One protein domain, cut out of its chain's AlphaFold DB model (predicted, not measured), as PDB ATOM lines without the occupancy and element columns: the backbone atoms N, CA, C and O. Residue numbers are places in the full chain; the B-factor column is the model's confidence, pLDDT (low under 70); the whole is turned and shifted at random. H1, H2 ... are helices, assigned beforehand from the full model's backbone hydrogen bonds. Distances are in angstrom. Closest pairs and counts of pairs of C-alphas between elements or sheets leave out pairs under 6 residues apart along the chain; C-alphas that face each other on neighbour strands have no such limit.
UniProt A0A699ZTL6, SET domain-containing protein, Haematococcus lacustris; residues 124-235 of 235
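AT A GLANCE: This is residues 124 to 235 of the 235 residues of the protein "SET domain-containing protein" of Haematococcus lacustris (UniProt A0A699ZTL6). The model is a long helical hairpin of H3 and H2, its two helices close at one end and spreading toward the link that joins them, where residues 191 to 197 stick out. The short H1 packs on H3 on the side away from H2, and the long winding stretch of residues 131 to 168 leads from H1 to the far end of the hairpin. The printed part has 112 residues with three named helices, in the order H1, H2, H3, and no named strand; its class is all helix. It is only just compact, close to loose, with a radius of gyration of the C-alphas of 15.6 A, and is elongated, spanning 49 by 31 by 27 A.

HOW THE PARTS SIT: H3, residues 205 to 233, is the longest helix. It touches H2, residues 169 to 191, and their closest C-alphas, those of Met 176 and Val 225, are 5.4 A apart. The two form a helical hairpin, running opposite ways at a shallow tilt of 29 degrees. H3 also touches H1, residues 124 to 130, with residues 209 to 213 alone; the closest C-alphas, those of Asp 124 and Leu 213, are 7.1 A apart. H1 and H3 run opposite ways at a shallow tilt of 34 degrees, only just short of steep. H1 and H2 are apart. In H1, H2 and H3 every O i to N i+4 pair is within hydrogen-bond range.

IN THESE COORDINATES: H3 measures 42.1 A from C-alpha 205 at (-17.738, 28.168, 17.913) to C-alpha 233 at (-16.290, -11.637, 31.595). H2 measures 32.7 A, and H1 9.7 A from C-alpha 124 at (-24.234, 14.084, 16.494).

THE WHOLE: The C-alphas farthest apart, of Thr 203 and Leu 235, are 48.7 A apart. The links H1 to H2, 38 residues, and H2 to H3, 13 residues, are long. The printed part has no cut and ends at residue 235, the chain's last. The mean pLDDT of the printed part is 92.6, and no printed residue is under 70.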
ATOM      1  N   ASP A 124     -24.235  13.877  17.946       94.00
ATOM      2  CA  ASP A 124     -24.234  14.084  16.494       94.00
ATOM      3  C   ASP A 124     -25.560  14.634  15.973       94.00
ATOM      4  O   ASP A 124     -25.558  15.517  15.114       94.00
ATOM      5  N   TYR A 125     -26.682  14.186  16.537       91.50
ATOM      6  CA  TYR A 125     -27.996  14.747  16.229       91.50
ATOM      7  C   TYR A 125     -28.107  16.207  16.679       91.50
ATOM      8  O   TYR A 125     -28.622  17.035  15.926       91.50
ATOM      9  N   GLY A 126     -27.608  16.526  17.879       92.75
ATOM     10  CA  GLY A 126     -27.568  17.890  18.412       92.75
ATOM     11  C   GLY A 126     -26.739  18.824  17.532       92.75
ATOM     12  O   GLY A 126     -27.206  19.893  17.141       92.75
ATOM     13  N   VAL A 127     -25.547  18.379  17.125       93.06
ATOM     14  CA  VAL A 127     -24.663  19.156  16.250       93.06
ATOM     15  C   VAL A 127     -25.287  19.362  14.871       93.06
ATOM     16  O   VAL A 127     -25.304  20.488  14.379       93.06
ATOM     17  N   LEU A 128     -25.817  18.303  14.252       88.31
ATOM     18  CA  LEU A 128     -26.348  18.371  12.890       88.31
ATOM     19  C   LEU A 128     -27.637  19.194  12.799       88.31
ATOM     20  O   LEU A 128     -27.784  19.990  11.875       88.31
ATOM     21  N   ASN A 129     -28.571  18.990  13.731       86.44
ATOM     22  CA  ASN A 129     -29.906  19.584  13.634       86.44
ATOM     23  C   ASN A 129     -30.033  20.901  14.388       86.44
ATOM     24  O   ASN A 129     -30.860  21.714  13.996       86.44
ATOM     25  N   TYR A 130     -29.245  21.118  15.443       91.62
ATOM     26  CA  TYR A 130     -29.391  22.280  16.322       91.62
ATOM     27  C   TYR A 130     -28.122  23.112  16.481       91.62
ATOM     28  O   TYR A 130     -28.177  24.187  17.076       91.62
ATOM     29  N   GLY A 131     -26.992  22.650  15.944       93.12
ATOM     30  CA  GLY A 131     -25.737  23.386  16.004       93.12
ATOM     31  C   GLY A 131     -25.220  23.582  17.427       93.12
ATOM     32  O   GLY A 131     -24.606  24.607  17.683       93.12
ATOM     33  N   PHE A 132     -25.466  22.635  18.340       94.88
ATOM     34  CA  PHE A 132     -24.863  22.625  19.676       94.88
ATOM     35  C   PHE A 132     -24.515  21.200  20.127       94.88
ATOM     36  O   PHE A 132     -25.047  20.217  19.615       94.88
ATOM     37  N   LEU A 133     -23.630  21.083  21.119       95.12
ATOM     38  CA  LEU A 133     -23.401  19.828  21.837       95.12
ATOM     39  C   LEU A 133     -24.308  19.761  23.072       95.12
ATOM     40  O   LEU A 133     -24.204  20.669  23.904       95.12
ATOM     41  N   PRO A 134     -25.137  18.714  23.235       93.81
ATOM     42  CA  PRO A 134     -25.926  18.489  24.445       93.81
ATOM     43  C   PRO A 134     -25.110  18.527  25.742       93.81
ATOM     44  O   PRO A 134     -23.872  18.506  25.740       93.81
ATOM     45  N   GLU A 135     -25.808  18.585  26.878       92.62
ATOM     46  CA  GLU A 135     -25.171  18.436  28.188       92.62
ATOM     47  C   GLU A 135     -24.355  17.134  28.240       92.62
ATOM     48  O   GLU A 135     -24.719  16.131  27.626       92.62
ATOM     49  N   LEU A 136     -23.208  17.166  28.925       92.44
ATOM     50  CA  LEU A 136     -22.368  15.979  29.070       92.44
ATOM     51  C   LEU A 136     -23.106  14.912  29.875       92.44
ATOM     52  O   LEU A 136     -23.647  15.193  30.941       92.44
ATOM     53  N   GLU A 137     -23.057  13.682  29.380       90.56
ATOM     54  CA  GLU A 137     -23.730  12.545  29.993       90.56
ATOM     55  C   GLU A 137     -22.726  11.587  30.634       90.56
ATOM     56  O   GLU A 137     -21.639  11.357  30.095       90.56
ATOM     57  N   ASP A 138     -23.116  11.021  31.777       91.69
ATOM     58  CA  ASP A 138     -22.383   9.975  32.482       91.69
ATOM     59  C   ASP A 138     -23.342   8.806  32.786       91.69
ATOM     60  O   ASP A 138     -24.269   8.972  33.586       91.69
ATOM     61  N   PRO A 139     -23.190   7.644  32.126       93.44
ATOM     62  CA  PRO A 139     -22.115   7.307  31.190       93.44
ATOM     63  C   PRO A 139     -22.235   7.997  29.816       93.44
ATOM     64  O   PRO A 139     -23.345   8.324  29.383       93.44
ATOM     65  N   PRO A 140     -21.118   8.177  29.081       95.38
ATOM     66  CA  PRO A 140     -21.155   8.738  27.734       95.38
ATOM     67  C   PRO A 140     -21.865   7.783  26.765       95.38
ATOM     68  O   PRO A 140     -21.605   6.579  26.750       95.38
ATOM     69  N   ARG A 141     -22.734   8.328  25.908       94.44
ATOM     70  CA  ARG A 141     -23.492   7.561  24.908       94.44
ATOM     71  C   ARG A 141     -22.798   7.579  23.548       94.44
ATOM     72  O   ARG A 141     -22.255   8.604  23.142       94.44
ATOM     73  N   LEU A 142     -22.848   6.458  22.817       96.75
ATOM     74  CA  LEU A 142     -22.423   6.428  21.410       96.75
ATOM     75  C   LEU A 142     -23.177   7.490  20.599       96.75
ATOM     76  O   LEU A 142     -24.344   7.763  20.883       96.75
ATOM     77  N   LEU A 143     -22.539   8.025  19.558       95.81
ATOM     78  CA  LEU A 143     -23.237   8.797  18.527       95.81
ATOM     79  C   LEU A 143     -24.300   7.932  17.838       95.81
ATOM     80  O   LEU A 143     -24.157   6.706  17.804       95.81
ATOM     81  N   GLN A 144     -25.336   8.547  17.254       94.06
ATOM     82  CA  GLN A 144     -26.324   7.807  16.459       94.06
ATOM     83  C   GLN A 144     -25.627   7.005  15.366       94.06
ATOM     84  O   GLN A 144     -25.833   5.801  15.286       94.06
ATOM     85  N   ILE A 145     -24.730   7.630  14.601       93.19
ATOM     86  CA  ILE A 145     -24.030   6.971  13.485       93.19
ATOM     87  C   ILE A 145     -23.158   5.773  13.892       93.19
ATOM     88  O   ILE A 145     -22.841   4.930  13.053       93.19
ATOM     89  N   ASP A 146     -22.750   5.700  15.161       95.38
ATOM     90  CA  ASP A 146     -21.902   4.624  15.681       95.38
ATOM     91  C   ASP A 146     -22.717   3.480  16.283       95.38
ATOM     92  O   ASP A 146     -22.161   2.419  16.577       95.38
ATOM     93  N   HIS A 147     -24.019   3.683  16.462       95.44
ATOM     94  CA  HIS A 147     -24.924   2.712  17.044       95.44
ATOM     95  C   HIS A 147     -25.200   1.564  16.053       95.44
ATOM     96  O   HIS A 147     -25.563   1.824  14.905       95.44
ATOM     97  N   PRO A 148     -25.119   0.282  16.454       94.06
ATOM     98  CA  PRO A 148     -25.309  -0.847  15.532       94.06
ATOM     99  C   PRO A 148     -26.728  -0.922  14.944       94.06
ATOM    100  O   PRO A 148     -26.923  -1.398  13.829       94.06
ATOM    101  N   ALA A 149     -27.726  -0.422  15.679       93.38
ATOM    102  CA  ALA A 149     -29.109  -0.301  15.206       93.38
ATOM    103  C   ALA A 149     -29.396   0.934  14.317       93.38
ATOM    104  O   ALA A 149     -30.544   1.100  13.896       93.38
ATOM    105  N   TYR A 150     -28.403   1.795  14.054       91.94
ATOM    106  CA  TYR A 150     -28.575   2.978  13.210       91.94
ATOM    107  C   TYR A 150     -28.869   2.597  11.763       91.94
ATOM    108  O   TYR A 150     -28.235   1.710  11.187       91.94
ATOM    109  N   ASN A 151     -29.824   3.300  11.161       86.19
ATOM    110  CA  ASN A 151     -30.200   3.110   9.774       86.19
ATOM    111  C   ASN A 151     -30.246   4.457   9.053       86.19
ATOM    112  O   ASN A 151     -31.050   5.318   9.385       86.19
ATOM    113  N   VAL A 152     -29.437   4.607   8.006       81.25
ATOM    114  CA  VAL A 152     -29.401   5.830   7.191       81.25
ATOM    115  C   VAL A 152     -30.734   6.130   6.499       81.25
ATOM    116  O   VAL A 152     -31.034   7.288   6.236       81.25
ATOM    117  N   THR A 153     -31.551   5.110   6.209       80.94
ATOM    118  CA  THR A 153     -32.868   5.313   5.581       80.94
ATOM    119  C   THR A 153     -33.953   5.691   6.586       80.94
ATOM    120  O   THR A 153     -35.059   6.022   6.177       80.94
ATOM    121  N   ASP A 154     -33.661   5.580   7.881       81.56
ATOM    122  CA  ASP A 154     -34.555   5.947   8.977       81.56
ATOM    123  C   ASP A 154     -33.731   6.563  10.125       81.56
ATOM    124  O   ASP A 154     -33.559   5.952  11.185       81.56
ATOM    125  N   PRO A 155     -33.141   7.753   9.897       76.75
ATOM    126  CA  PRO A 155     -32.209   8.372  10.840       76.75
ATOM    127  C   PRO A 155     -32.896   8.864  12.122       76.75
ATOM    128  O   PRO A 155     -32.221   9.130  13.111       76.75
ATOM    129  N   ASN A 156     -34.229   8.973  12.110       79.62
ATOM    130  CA  ASN A 156     -35.036   9.391  13.256       79.62
ATOM    131  C   ASN A 156     -35.530   8.210  14.102       79.62
ATOM    132  O   ASN A 156     -36.244   8.428  15.077       79.62
ATOM    133  N   LYS A 157     -35.175   6.971  13.741       85.81
ATOM    134  CA  LYS A 157     -35.526   5.794  14.528       85.81
ATOM    135  C   LYS A 157     -34.963   5.903  15.943       85.81
ATOM    136  O   LYS A 157     -33.760   6.101  16.121       85.81
ATOM    137  N   ASP A 158     -35.817   5.655  16.932       87.50
ATOM    138  CA  ASP A 158     -35.390   5.568  18.325       87.50
ATOM    139  C   ASP A 158     -34.328   4.477  18.503       87.50
ATOM    140  O   ASP A 158     -34.499   3.312  18.115       87.50
ATOM    141  N   LEU A 159     -33.205   4.876  19.096       92.19
ATOM    142  CA  LEU A 159     -32.088   3.992  19.388       92.19
ATOM    143  C   LEU A 159     -32.139   3.572  20.860       92.19
ATOM    144  O   LEU A 159     -32.272   4.446  21.720       92.19
ATOM    145  N   PRO A 160     -31.979   2.273  21.166       92.12
ATOM    146  CA  PRO A 160     -31.889   1.789  22.538       92.12
ATOM    147  C   PRO A 160     -30.863   2.553  23.392       92.12
ATOM    148  O   PRO A 160     -29.812   2.973  22.906       92.12
ATOM    149  N   GLU A 161     -31.157   2.723  24.685       88.56
ATOM    150  CA  GLU A 161     -30.206   3.331  25.630       88.56
ATOM    151  C   GLU A 161     -28.984   2.426  25.846       88.56
ATOM    152  O   GLU A 161     -27.856   2.914  25.844       88.56
ATOM    153  N   GLU A 162     -29.192   1.109  25.956       91.88
ATOM    154  CA  GLU A 162     -28.103   0.131  25.897       91.88
ATOM    155  C   GLU A 162     -27.708  -0.105  24.430       91.88
ATOM    156  O   GLU A 162     -28.525  -0.643  23.678       91.88
ATOM    157  N   PRO A 163     -26.485   0.264  23.997       91.81
ATOM    158  CA  PRO A 163     -26.188   0.313  22.568       91.81
ATOM    159  C   PRO A 163     -26.206  -1.046  21.870       91.81
ATOM    160  O   PRO A 163     -26.549  -1.149  20.690       91.81
ATOM    161  N   PHE A 164     -25.818  -2.094  22.596       95.81
ATOM    162  CA  PHE A 164     -25.707  -3.441  22.061       95.81
ATOM    163  C   PHE A 164     -25.876  -4.506  23.145       95.81
ATOM    164  O   PHE A 164     -25.308  -4.405  24.233       95.81
ATOM    165  N   SER A 165     -26.587  -5.575  22.804       93.56
ATOM    166  CA  SER A 165     -26.708  -6.786  23.612       93.56
ATOM    167  C   SER A 165     -26.658  -8.004  22.696       93.56
ATOM    168  O   SER A 165     -27.293  -8.000  21.638       93.56
ATOM    169  N   ALA A 166     -25.963  -9.057  23.113       92.62
ATOM    170  CA  ALA A 166     -25.917 -10.334  22.409       92.62
ATOM    171  C   ALA A 166     -26.202 -11.499  23.363       92.62
ATOM    172  O   ALA A 166     -25.951 -11.414  24.563       92.62
ATOM    173  N   GLU A 167     -26.699 -12.606  22.812       90.81
ATOM    174  CA  GLU A 167     -26.915 -13.858  23.556       90.81
ATOM    175  C   GLU A 167     -25.642 -14.719  23.653       90.81
ATOM    176  O   GLU A 167     -25.641 -15.756  24.312       90.81
ATOM    177  N   SER A 168     -24.556 -14.319  22.985       94.31
ATOM    178  CA  SER A 168     -23.308 -15.079  22.922       94.31
ATOM    179  C   SER A 168     -22.076 -14.193  23.075       94.31
ATOM    180  O   SER A 168     -22.067 -13.027  22.666       94.31
ATOM    181  N   ILE A 169     -21.004 -14.790  23.604       95.38
ATOM    182  CA  ILE A 169     -19.673 -14.174  23.683       95.38
ATOM    183  C   ILE A 169     -19.209 -13.717  22.293       95.38
ATOM    184  O   ILE A 169     -18.720 -12.599  22.154       95.38
ATOM    185  N   ASP A 170     -19.428 -14.532  21.255       96.56
ATOM    186  CA  ASP A 170     -19.046 -14.201  19.877       96.56
ATOM    187  C   ASP A 170     -19.702 -12.899  19.388       96.56
ATOM    188  O   ASP A 170     -19.051 -12.091  18.725       96.56
ATOM    189  N   GLY A 171     -20.975 -12.664  19.732       96.44
ATOM    190  CA  GLY A 171     -21.676 -11.430  19.370       96.44
ATOM    191  C   GLY A 171     -21.063 -10.198  20.038       96.44
ATOM    192  O   GLY A 171     -20.806  -9.198  19.369       96.44
ATOM    193  N   TYR A 172     -20.749 -10.290  21.335       97.06
ATOM    194  CA  TYR A 172     -20.041  -9.224  22.049       97.06
ATOM    195  C   TYR A 172     -18.639  -8.979  21.483       97.06
ATOM    196  O   TYR A 172     -18.243  -7.828  21.301       97.06
ATOM    197  N   GLN A 173     -17.894 -10.037  21.152       97.56
ATOM    198  CA  GLN A 173     -16.559  -9.921  20.566       97.56
ATOM    199  C   GLN A 173     -16.582  -9.242  19.193       97.56
ATOM    200  O   GLN A 173     -15.705  -8.427  18.907       97.56
ATOM    201  N   GLN A 174     -17.580  -9.539  18.355       97.50
ATOM    202  CA  GLN A 174     -17.737  -8.903  17.044       97.50
ATOM    203  C   GLN A 174     -17.997  -7.400  17.164       97.50
ATOM    204  O   GLN A 174     -17.335  -6.610  16.489       97.50
ATOM    205  N   GLU A 175     -18.918  -6.995  18.040       97.62
ATOM    206  CA  GLU A 175     -19.214  -5.573  18.230       97.62
ATOM    207  C   GLU A 175     -18.037  -4.826  18.870       97.62
ATOM    208  O   GLU A 175     -17.661  -3.740  18.423       97.62
ATOM    209  N   MET A 176     -17.381  -5.441  19.857       97.75
ATOM    210  CA  MET A 176     -16.179  -4.887  20.476       97.75
ATOM    211  C   MET A 176     -15.052  -4.701  19.447       97.75
ATOM    212  O   MET A 176     -14.377  -3.668  19.454       97.75
ATOM    213  N   ALA A 177     -14.864  -5.660  18.535       97.88
ATOM    214  CA  ALA A 177     -13.891  -5.553  17.450       97.88
ATOM    215  C   ALA A 177     -14.233  -4.404  16.489       97.88
ATOM    216  O   ALA A 177     -13.350  -3.601  16.181       97.88
ATOM    217  N   ARG A 178     -15.506  -4.266  16.081       97.69
ATOM    218  CA  ARG A 178     -15.976  -3.169  15.215       97.69
ATOM    219  C   ARG A 178     -15.693  -1.799  15.833       97.69
ATOM    220  O   ARG A 178     -15.159  -0.914  15.167       97.69
ATOM    221  N   LEU A 179     -16.045  -1.618  17.104       98.00
ATOM    222  CA  LEU A 179     -15.832  -0.361  17.823       98.00
ATOM    223  C   LEU A 179     -14.344  -0.068  18.060       98.00
ATOM    224  O   LEU A 179     -13.923   1.084  17.964       98.00
ATOM    225  N   THR A 180     -13.532  -1.099  18.302       98.12
ATOM    226  CA  THR A 180     -12.075  -0.957  18.437       98.12
ATOM    227  C   THR A 180     -11.426  -0.533  17.118       98.12
ATOM    228  O   THR A 180     -10.600   0.380  17.115       98.12
ATOM    229  N   GLU A 181     -11.815  -1.141  15.993       97.38
ATOM    230  CA  GLU A 181     -11.353  -0.746  14.653       97.38
ATOM    231  C   GLU A 181     -11.750   0.705  14.344       97.38
ATOM    232  O   GLU A 181     -10.919   1.506  13.908       97.38
ATOM    233  N   LEU A 182     -12.996   1.079  14.654       95.62
ATOM    234  CA  LEU A 182     -13.467   2.452  14.498       95.62
ATOM    235  C   LEU A 182     -12.633   3.432  15.336       95.62
ATOM    236  O   LEU A 182     -12.172   4.440  14.803       95.62
ATOM    237  N   LEU A 183     -12.397   3.140  16.617       95.94
ATOM    238  CA  LEU A 183     -11.582   3.990  17.487       95.94
ATOM    239  C   LEU A 183     -10.166   4.178  16.930       95.94
ATOM    240  O   LEU A 183      -9.690   5.310  16.866       95.94
ATOM    241  N   GLN A 184      -9.528   3.100  16.468       95.44
ATOM    242  CA  GLN A 184      -8.204   3.161  15.846       95.44
ATOM    243  C   GLN A 184      -8.208   4.040  14.590       95.44
ATOM    244  O   GLN A 184      -7.293   4.842  14.400       95.44
ATOM    245  N   SER A 185      -9.243   3.941  13.750       93.38
ATOM    246  CA  SER A 185      -9.372   4.796  12.564       93.38
ATOM    247  C   SER A 185      -9.495   6.282  12.934       93.38
ATOM    248  O   SER A 185      -8.844   7.132  12.324       93.38
ATOM    249  N   LEU A 186     -10.258   6.604  13.986       91.06
ATOM    250  CA  LEU A 186     -10.416   7.974  14.476       91.06
ATOM    251  C   LEU A 186      -9.096   8.522  15.032       91.06
ATOM    252  O   LEU A 186      -8.725   9.655  14.732       91.06
ATOM    253  N   GLU A 187      -8.354   7.707  15.781       91.69
ATOM    254  CA  GLU A 187      -7.039   8.072  16.318       91.69
ATOM    255  C   GLU A 187      -6.003   8.304  15.204       91.69
ATOM    256  O   GLU A 187      -5.192   9.223  15.297       91.69
ATOM    257  N   GLN A 188      -6.059   7.560  14.097       90.56
ATOM    258  CA  GLN A 188      -5.200   7.826  12.935       90.56
ATOM    259  C   GLN A 188      -5.501   9.186  12.290       90.56
ATOM    260  O   GLN A 188      -4.577   9.926  11.945       90.56
ATOM    261  N   VAL A 189      -6.781   9.555  12.174       86.75
ATOM    262  CA  VAL A 189      -7.187  10.886  11.692       86.75
ATOM    263  C   VAL A 189      -6.733  11.987  12.663       86.75
ATOM    264  O   VAL A 189      -6.428  13.101  12.236       86.75
ATOM    265  N   ASP A 190      -6.642  11.703  13.967       86.19
ATOM    266  CA  ASP A 190      -6.064  12.619  14.966       86.19
ATOM    267  C   ASP A 190      -4.580  12.858  14.738       86.19
ATOM    268  O   ASP A 190      -4.136  14.003  14.752       86.19
ATOM    269  N   LEU A 191      -3.820  11.800  14.478       87.12
ATOM    270  CA  LEU A 191      -2.385  11.913  14.228       87.12
ATOM    271  C   LEU A 191      -2.077  12.706  12.950       87.12
ATOM    272  O   LEU A 191      -1.059  13.391  12.882       87.12
ATOM    273  N   ALA A 192      -2.965  12.644  11.956       87.00
ATOM    274  CA  ALA A 192      -2.859  13.429  10.728       87.00
ATOM    275  C   ALA A 192      -3.376  14.877  10.870       87.00
ATOM    276  O   ALA A 192      -3.198  15.687   9.957       87.00
ATOM    277  N   PHE A 193      -4.028  15.224  11.985       85.94
ATOM    278  CA  PHE A 193      -4.634  16.538  12.175       85.94
ATOM    279  C   PHE A 193      -3.575  17.612  12.460       85.94
ATOM    280  O   PHE A 193      -2.950  17.642  13.521       85.94
ATOM    281  N   ASN A 194      -3.408  18.556  11.533       86.75
ATOM    282  CA  ASN A 194      -2.537  19.710  11.736       86.75
ATOM    283  C   ASN A 194      -3.275  20.835  12.479       86.75
ATOM    284  O   ASN A 194      -3.887  21.689  11.843       86.75
ATOM    285  N   ALA A 195      -3.159  20.883  13.808       82.38
ATOM    286  CA  ALA A 195      -3.800  21.912  14.635       82.38
ATOM    287  C   ALA A 195      -3.442  23.357  14.233       82.38
ATOM    288  O   ALA A 195      -4.255  24.253  14.418       82.38
ATOM    289  N   SER A 196      -2.265  23.592  13.640       84.94
ATOM    290  CA  SER A 196      -1.858  24.937  13.198       84.94
ATOM    291  C   SER A 196      -2.600  25.442  11.953       84.94
ATOM    292  O   SER A 196      -2.554  26.633  11.659       84.94
ATOM    293  N   ALA A 197      -3.281  24.551  11.223       88.50
ATOM    294  CA  ALA A 197      -4.087  24.897  10.053       88.50
ATOM    295  C   ALA A 197      -5.531  25.303  10.406       88.50
ATOM    296  O   ALA A 197      -6.305  25.621   9.506       88.50
ATOM    297  N   TRP A 198      -5.894  25.281  11.691       87.25
ATOM    298  CA  TRP A 198      -7.252  25.518  12.174       87.25
ATOM    299  C   TRP A 198      -7.296  26.648  13.214       87.25
ATOM    300  O   TRP A 198      -6.253  26.995  13.776       87.25
ATOM    301  N   PRO A 199      -8.478  27.247  13.466       90.94
ATOM    302  CA  PRO A 199      -8.645  28.271  14.494       90.94
ATOM    303  C   PRO A 199      -8.156  27.809  15.872       90.94
ATOM    304  O   PRO A 199      -8.193  26.624  16.204       90.94
ATOM    305  N   ALA A 200      -7.703  28.752  16.698       87.44
ATOM    306  CA  ALA A 200      -7.332  28.441  18.074       87.44
ATOM    307  C   ALA A 200      -8.585  28.070  18.898       87.44
ATOM    308  O   ALA A 200      -9.654  28.636  18.650       87.44
ATOM    309  N   PRO A 201      -8.481  27.180  19.903       88.56
ATOM    310  CA  PRO A 201      -9.614  26.858  20.769       88.56
ATOM    311  C   PRO A 201     -10.229  28.110  21.407       88.56
ATOM    312  O   PRO A 201      -9.499  28.984  21.882       88.56
ATOM    313  N   GLY A 202     -11.557  28.198  21.426       89.56
ATOM    314  CA  GLY A 202     -12.306  29.334  21.970       89.56
ATOM    315  C   GLY A 202     -12.480  30.508  21.002       89.56
ATOM    316  O   GLY A 202     -13.049  31.527  21.393       89.56
ATOM    317  N   THR A 203     -11.966  30.412  19.769       91.12
ATOM    318  CA  THR A 203     -12.051  31.503  18.775       91.12
ATOM    319  C   THR A 203     -13.102  31.280  17.696       91.12
ATOM    320  O   THR A 203     -13.556  32.251  17.095       91.12
ATOM    321  N   ASP A 204     -13.512  30.033  17.471       93.56
ATOM    322  CA  ASP A 204     -14.529  29.671  16.490       93.56
ATOM    323  C   ASP A 204     -15.461  28.617  17.092       93.56
ATOM    324  O   ASP A 204     -15.052  27.498  17.404       93.56
ATOM    325  N   TYR A 205     -16.728  28.998  17.261       92.88
ATOM    326  CA  TYR A 205     -17.738  28.168  17.913       92.88
ATOM    327  C   TYR A 205     -17.965  26.835  17.193       92.88
ATOM    328  O   TYR A 205     -18.081  25.794  17.840       92.88
ATOM    329  N   ILE A 206     -18.014  26.848  15.857       90.81
ATOM    330  CA  ILE A 206     -18.271  25.643  15.064       90.81
ATOM    331  C   ILE A 206     -17.078  24.702  15.163       90.81
ATOM    332  O   ILE A 206     -17.250  23.502  15.372       90.81
ATOM    333  N   PHE A 207     -15.866  25.240  15.063       91.19
ATOM    334  CA  PHE A 207     -14.650  24.468  15.244       91.19
ATOM    335  C   PHE A 207     -14.589  23.834  16.638       91.19
ATOM    336  O   PHE A 207     -14.390  22.623  16.744       91.19
ATOM    337  N   ASP A 208     -14.823  24.612  17.696       92.56
ATOM    338  CA  ASP A 208     -14.819  24.113  19.074       92.56
ATOM    339  C   ASP A 208     -15.880  23.026  19.286       92.56
ATOM    340  O   ASP A 208     -15.601  21.989  19.893       92.56
ATOM    341  N   MET A 209     -17.077  23.218  18.729       95.00
ATOM    342  CA  MET A 209     -18.156  22.236  18.766       95.00
ATOM    343  C   MET A 209     -17.764  20.933  18.056       95.00
ATOM    344  O   MET A 209     -17.926  19.853  18.621       95.00
ATOM    345  N   LEU A 210     -17.208  21.000  16.844       92.44
ATOM    346  CA  LEU A 210     -16.788  19.811  16.094       92.44
ATOM    347  C   LEU A 210     -15.622  19.084  16.776       92.44
ATOM    348  O   LEU A 210     -15.592  17.850  16.818       92.44
ATOM    349  N   MET A 211     -14.683  19.825  17.366       92.06
ATOM    350  CA  MET A 211     -13.601  19.247  18.163       92.06
ATOM    351  C   MET A 211     -14.124  18.606  19.455       92.06
ATOM    352  O   MET A 211     -13.664  17.523  19.833       92.06
ATOM    353  N   GLY A 212     -15.127  19.218  20.089       94.38
ATOM    354  CA  GLY A 212     -15.857  18.653  21.217       94.38
ATOM    355  C   GLY A 212     -16.563  17.346  20.853       94.38
ATOM    356  O   GLY A 212     -16.342  16.336  21.521       94.38
ATOM    357  N   LEU A 213     -17.326  17.323  19.753       95.88
ATOM    358  CA  LEU A 213     -18.006  16.129  19.235       95.88
ATOM    359  C   LEU A 213     -17.011  14.993  19.001       95.88
ATOM    360  O   LEU A 213     -17.215  13.865  19.445       95.88
ATOM    361  N   ARG A 214     -15.892  15.305  18.342       93.69
ATOM    362  CA  ARG A 214     -14.815  14.351  18.066       93.69
ATOM    363  C   ARG A 214     -14.259  13.735  19.352       93.69
ATOM    364  O   ARG A 214     -14.055  12.522  19.416       93.69
ATOM    365  N   GLN A 215     -14.027  14.546  20.385       94.50
ATOM    366  CA  GLN A 215     -13.558  14.053  21.680       94.50
ATOM    367  C   GLN A 215     -14.607  13.178  22.378       94.50
ATOM    368  O   GLN A 215     -14.261  12.102  22.873       94.50
ATOM    369  N   ARG A 216     -15.871  13.616  22.408       96.88
ATOM    370  CA  ARG A 216     -16.970  12.875  23.044       96.88
ATOM    371  C   ARG A 216     -17.231  11.537  22.355       96.88
ATOM    372  O   ARG A 216     -17.309  10.526  23.048       96.88
ATOM    373  N   ARG A 217     -17.203  11.493  21.017       97.12
ATOM    374  CA  ARG A 217     -17.290  10.259  20.213       97.12
ATOM    375  C   ARG A 217     -16.272   9.212  20.656       97.12
ATOM    376  O   ARG A 217     -16.635   8.076  20.939       97.12
ATOM    377  N   ARG A 218     -14.992   9.590  20.769       96.25
ATOM    378  CA  ARG A 218     -13.932   8.667  21.220       96.25
ATOM    379  C   ARG A 218     -14.167   8.177  22.645       96.25
ATOM    380  O   ARG A 218     -13.963   6.999  22.921       96.25
ATOM    381  N   ASN A 219     -14.569   9.070  23.547       97.19
ATOM    382  CA  ASN A 219     -14.837   8.709  24.938       97.19
ATOM    383  C   ASN A 219     -16.000   7.714  25.044       97.19
ATOM    384  O   ASN A 219     -15.873   6.722  25.755       97.19
ATOM    385  N   ALA A 220     -17.076   7.934  24.289       97.81
ATOM    386  CA  ALA A 220     -18.212   7.024  24.221       97.81
ATOM    387  C   ALA A 220     -17.826   5.650  23.658       97.81
ATOM    388  O   ALA A 220     -18.170   4.631  24.248       97.81
ATOM    389  N   ILE A 221     -17.051   5.605  22.566       98.19
ATOM    390  CA  ILE A 221     -16.578   4.337  21.989       98.19
ATOM    391  C   ILE A 221     -15.686   3.580  22.982       98.19
ATOM    392  O   ILE A 221     -15.858   2.378  23.162       98.19
ATOM    393  N   ARG A 222     -14.757   4.265  23.666       98.19
ATOM    394  CA  ARG A 222     -13.903   3.643  24.697       98.19
ATOM    395  C   ARG A 222     -14.718   3.078  25.854       98.19
ATOM    396  O   ARG A 222     -14.437   1.970  26.302       98.19
ATOM    397  N   TYR A 223     -15.704   3.839  26.328       98.19
ATOM    398  CA  TYR A 223     -16.605   3.393  27.383       98.19
ATOM    399  C   TYR A 223     -17.379   2.144  26.954       98.19
ATOM    400  O   TYR A 223     -17.406   1.158  27.687       98.19
ATOM    401  N   GLU A 224     -17.933   2.144  25.742       98.12
ATOM    402  CA  GLU A 224     -18.695   1.007  25.234       98.12
ATOM    403  C   GLU A 224     -17.820  -0.236  25.039       98.12
ATOM    404  O   GLU A 224     -18.206  -1.323  25.452       98.12
ATOM    405  N   VAL A 225     -16.603  -0.094  24.505       98.12
ATOM    406  CA  VAL A 225     -15.640  -1.206  24.410       98.12
ATOM    407  C   VAL A 225     -15.351  -1.808  25.788       98.12
ATOM    408  O   VAL A 225     -15.363  -3.029  25.934       98.12
ATOM    409  N   ALA A 226     -15.137  -0.973  26.810       97.88
ATOM    410  CA  ALA A 226     -14.926  -1.448  28.177       97.88
ATOM    411  C   ALA A 226     -16.167  -2.167  28.733       97.88
ATOM    412  O   ALA A 226     -16.042  -3.235  29.329       97.88
ATOM    413  N   ARG A 227     -17.368  -1.631  28.480       97.19
ATOM    414  CA  ARG A 227     -18.638  -2.251  28.879       97.19
ATOM    415  C   ARG A 227     -18.825  -3.632  28.240       97.19
ATOM    416  O   ARG A 227     -19.201  -4.574  28.933       97.19
ATOM    417  N   LEU A 228     -18.547  -3.763  26.941       97.62
ATOM    418  CA  LEU A 228     -18.638  -5.035  26.214       97.62
ATOM    419  C   LEU A 228     -17.620  -6.057  26.740       97.62
ATOM    420  O   LEU A 228     -17.964  -7.228  26.890       97.62
ATOM    421  N   ALA A 229     -16.400  -5.624  27.079       97.12
ATOM    422  CA  ALA A 229     -15.401  -6.488  27.706       97.12
ATOM    423  C   ALA A 229     -15.893  -7.036  29.056       97.12
ATOM    424  O   ALA A 229     -15.837  -8.244  29.278       97.12
ATOM    425  N   SER A 230     -16.469  -6.184  29.914       95.81
ATOM    426  CA  SER A 230     -17.080  -6.631  31.172       95.81
ATOM    427  C   SER A 230     -18.235  -7.611  30.944       95.81
ATOM    428  O   SER A 230     -18.345  -8.598  31.665       95.81
ATOM    429  N   LYS A 231     -19.062  -7.410  29.908       94.94
ATOM    430  CA  LYS A 231     -20.138  -8.355  29.561       94.94
ATOM    431  C   LYS A 231     -19.626  -9.725  29.126       94.94
ATOM    432  O   LYS A 231     -20.279 -10.721  29.414       94.94
ATOM    433  N   ILE A 232     -18.476  -9.785  28.459       94.94
ATOM    434  CA  ILE A 232     -17.829 -11.053  28.098       94.94
ATOM    435  C   ILE A 232     -17.310 -11.777  29.347       94.94
ATOM    436  O   ILE A 232     -17.411 -12.995  29.408       94.94
ATOM    437  N   GLU A 233     -16.772 -11.053  30.332       92.81
ATOM    438  CA  GLU A 233     -16.290 -11.637  31.595       92.81
ATOM    439  C   GLU A 233     -17.424 -12.167  32.492       92.81
ATOM    440  O   GLU A 233     -17.195 -13.057  33.310       92.81
ATOM    441  N   GLU A 234     -18.635 -11.621  32.348       91.50
ATOM    442  CA  GLU A 234     -19.838 -12.028  33.091       91.50
ATOM    443  C   GLU A 234     -20.506 -13.316  32.557       91.50
ATOM    444  O   GLU A 234     -21.344 -13.884  33.265       91.50
ATOM    445  N   LEU A 235     -20.175 -13.762  31.336       85.81
ATOM    446  CA  LEU A 235     -20.769 -14.925  30.649       85.81
ATOM    447  C   LEU A 235     -19.959 -16.216  30.836       85.81
ATOM    448  O   LEU A 235     -20.605 -17.272  31.031       85.81
TER     449      LEU A 235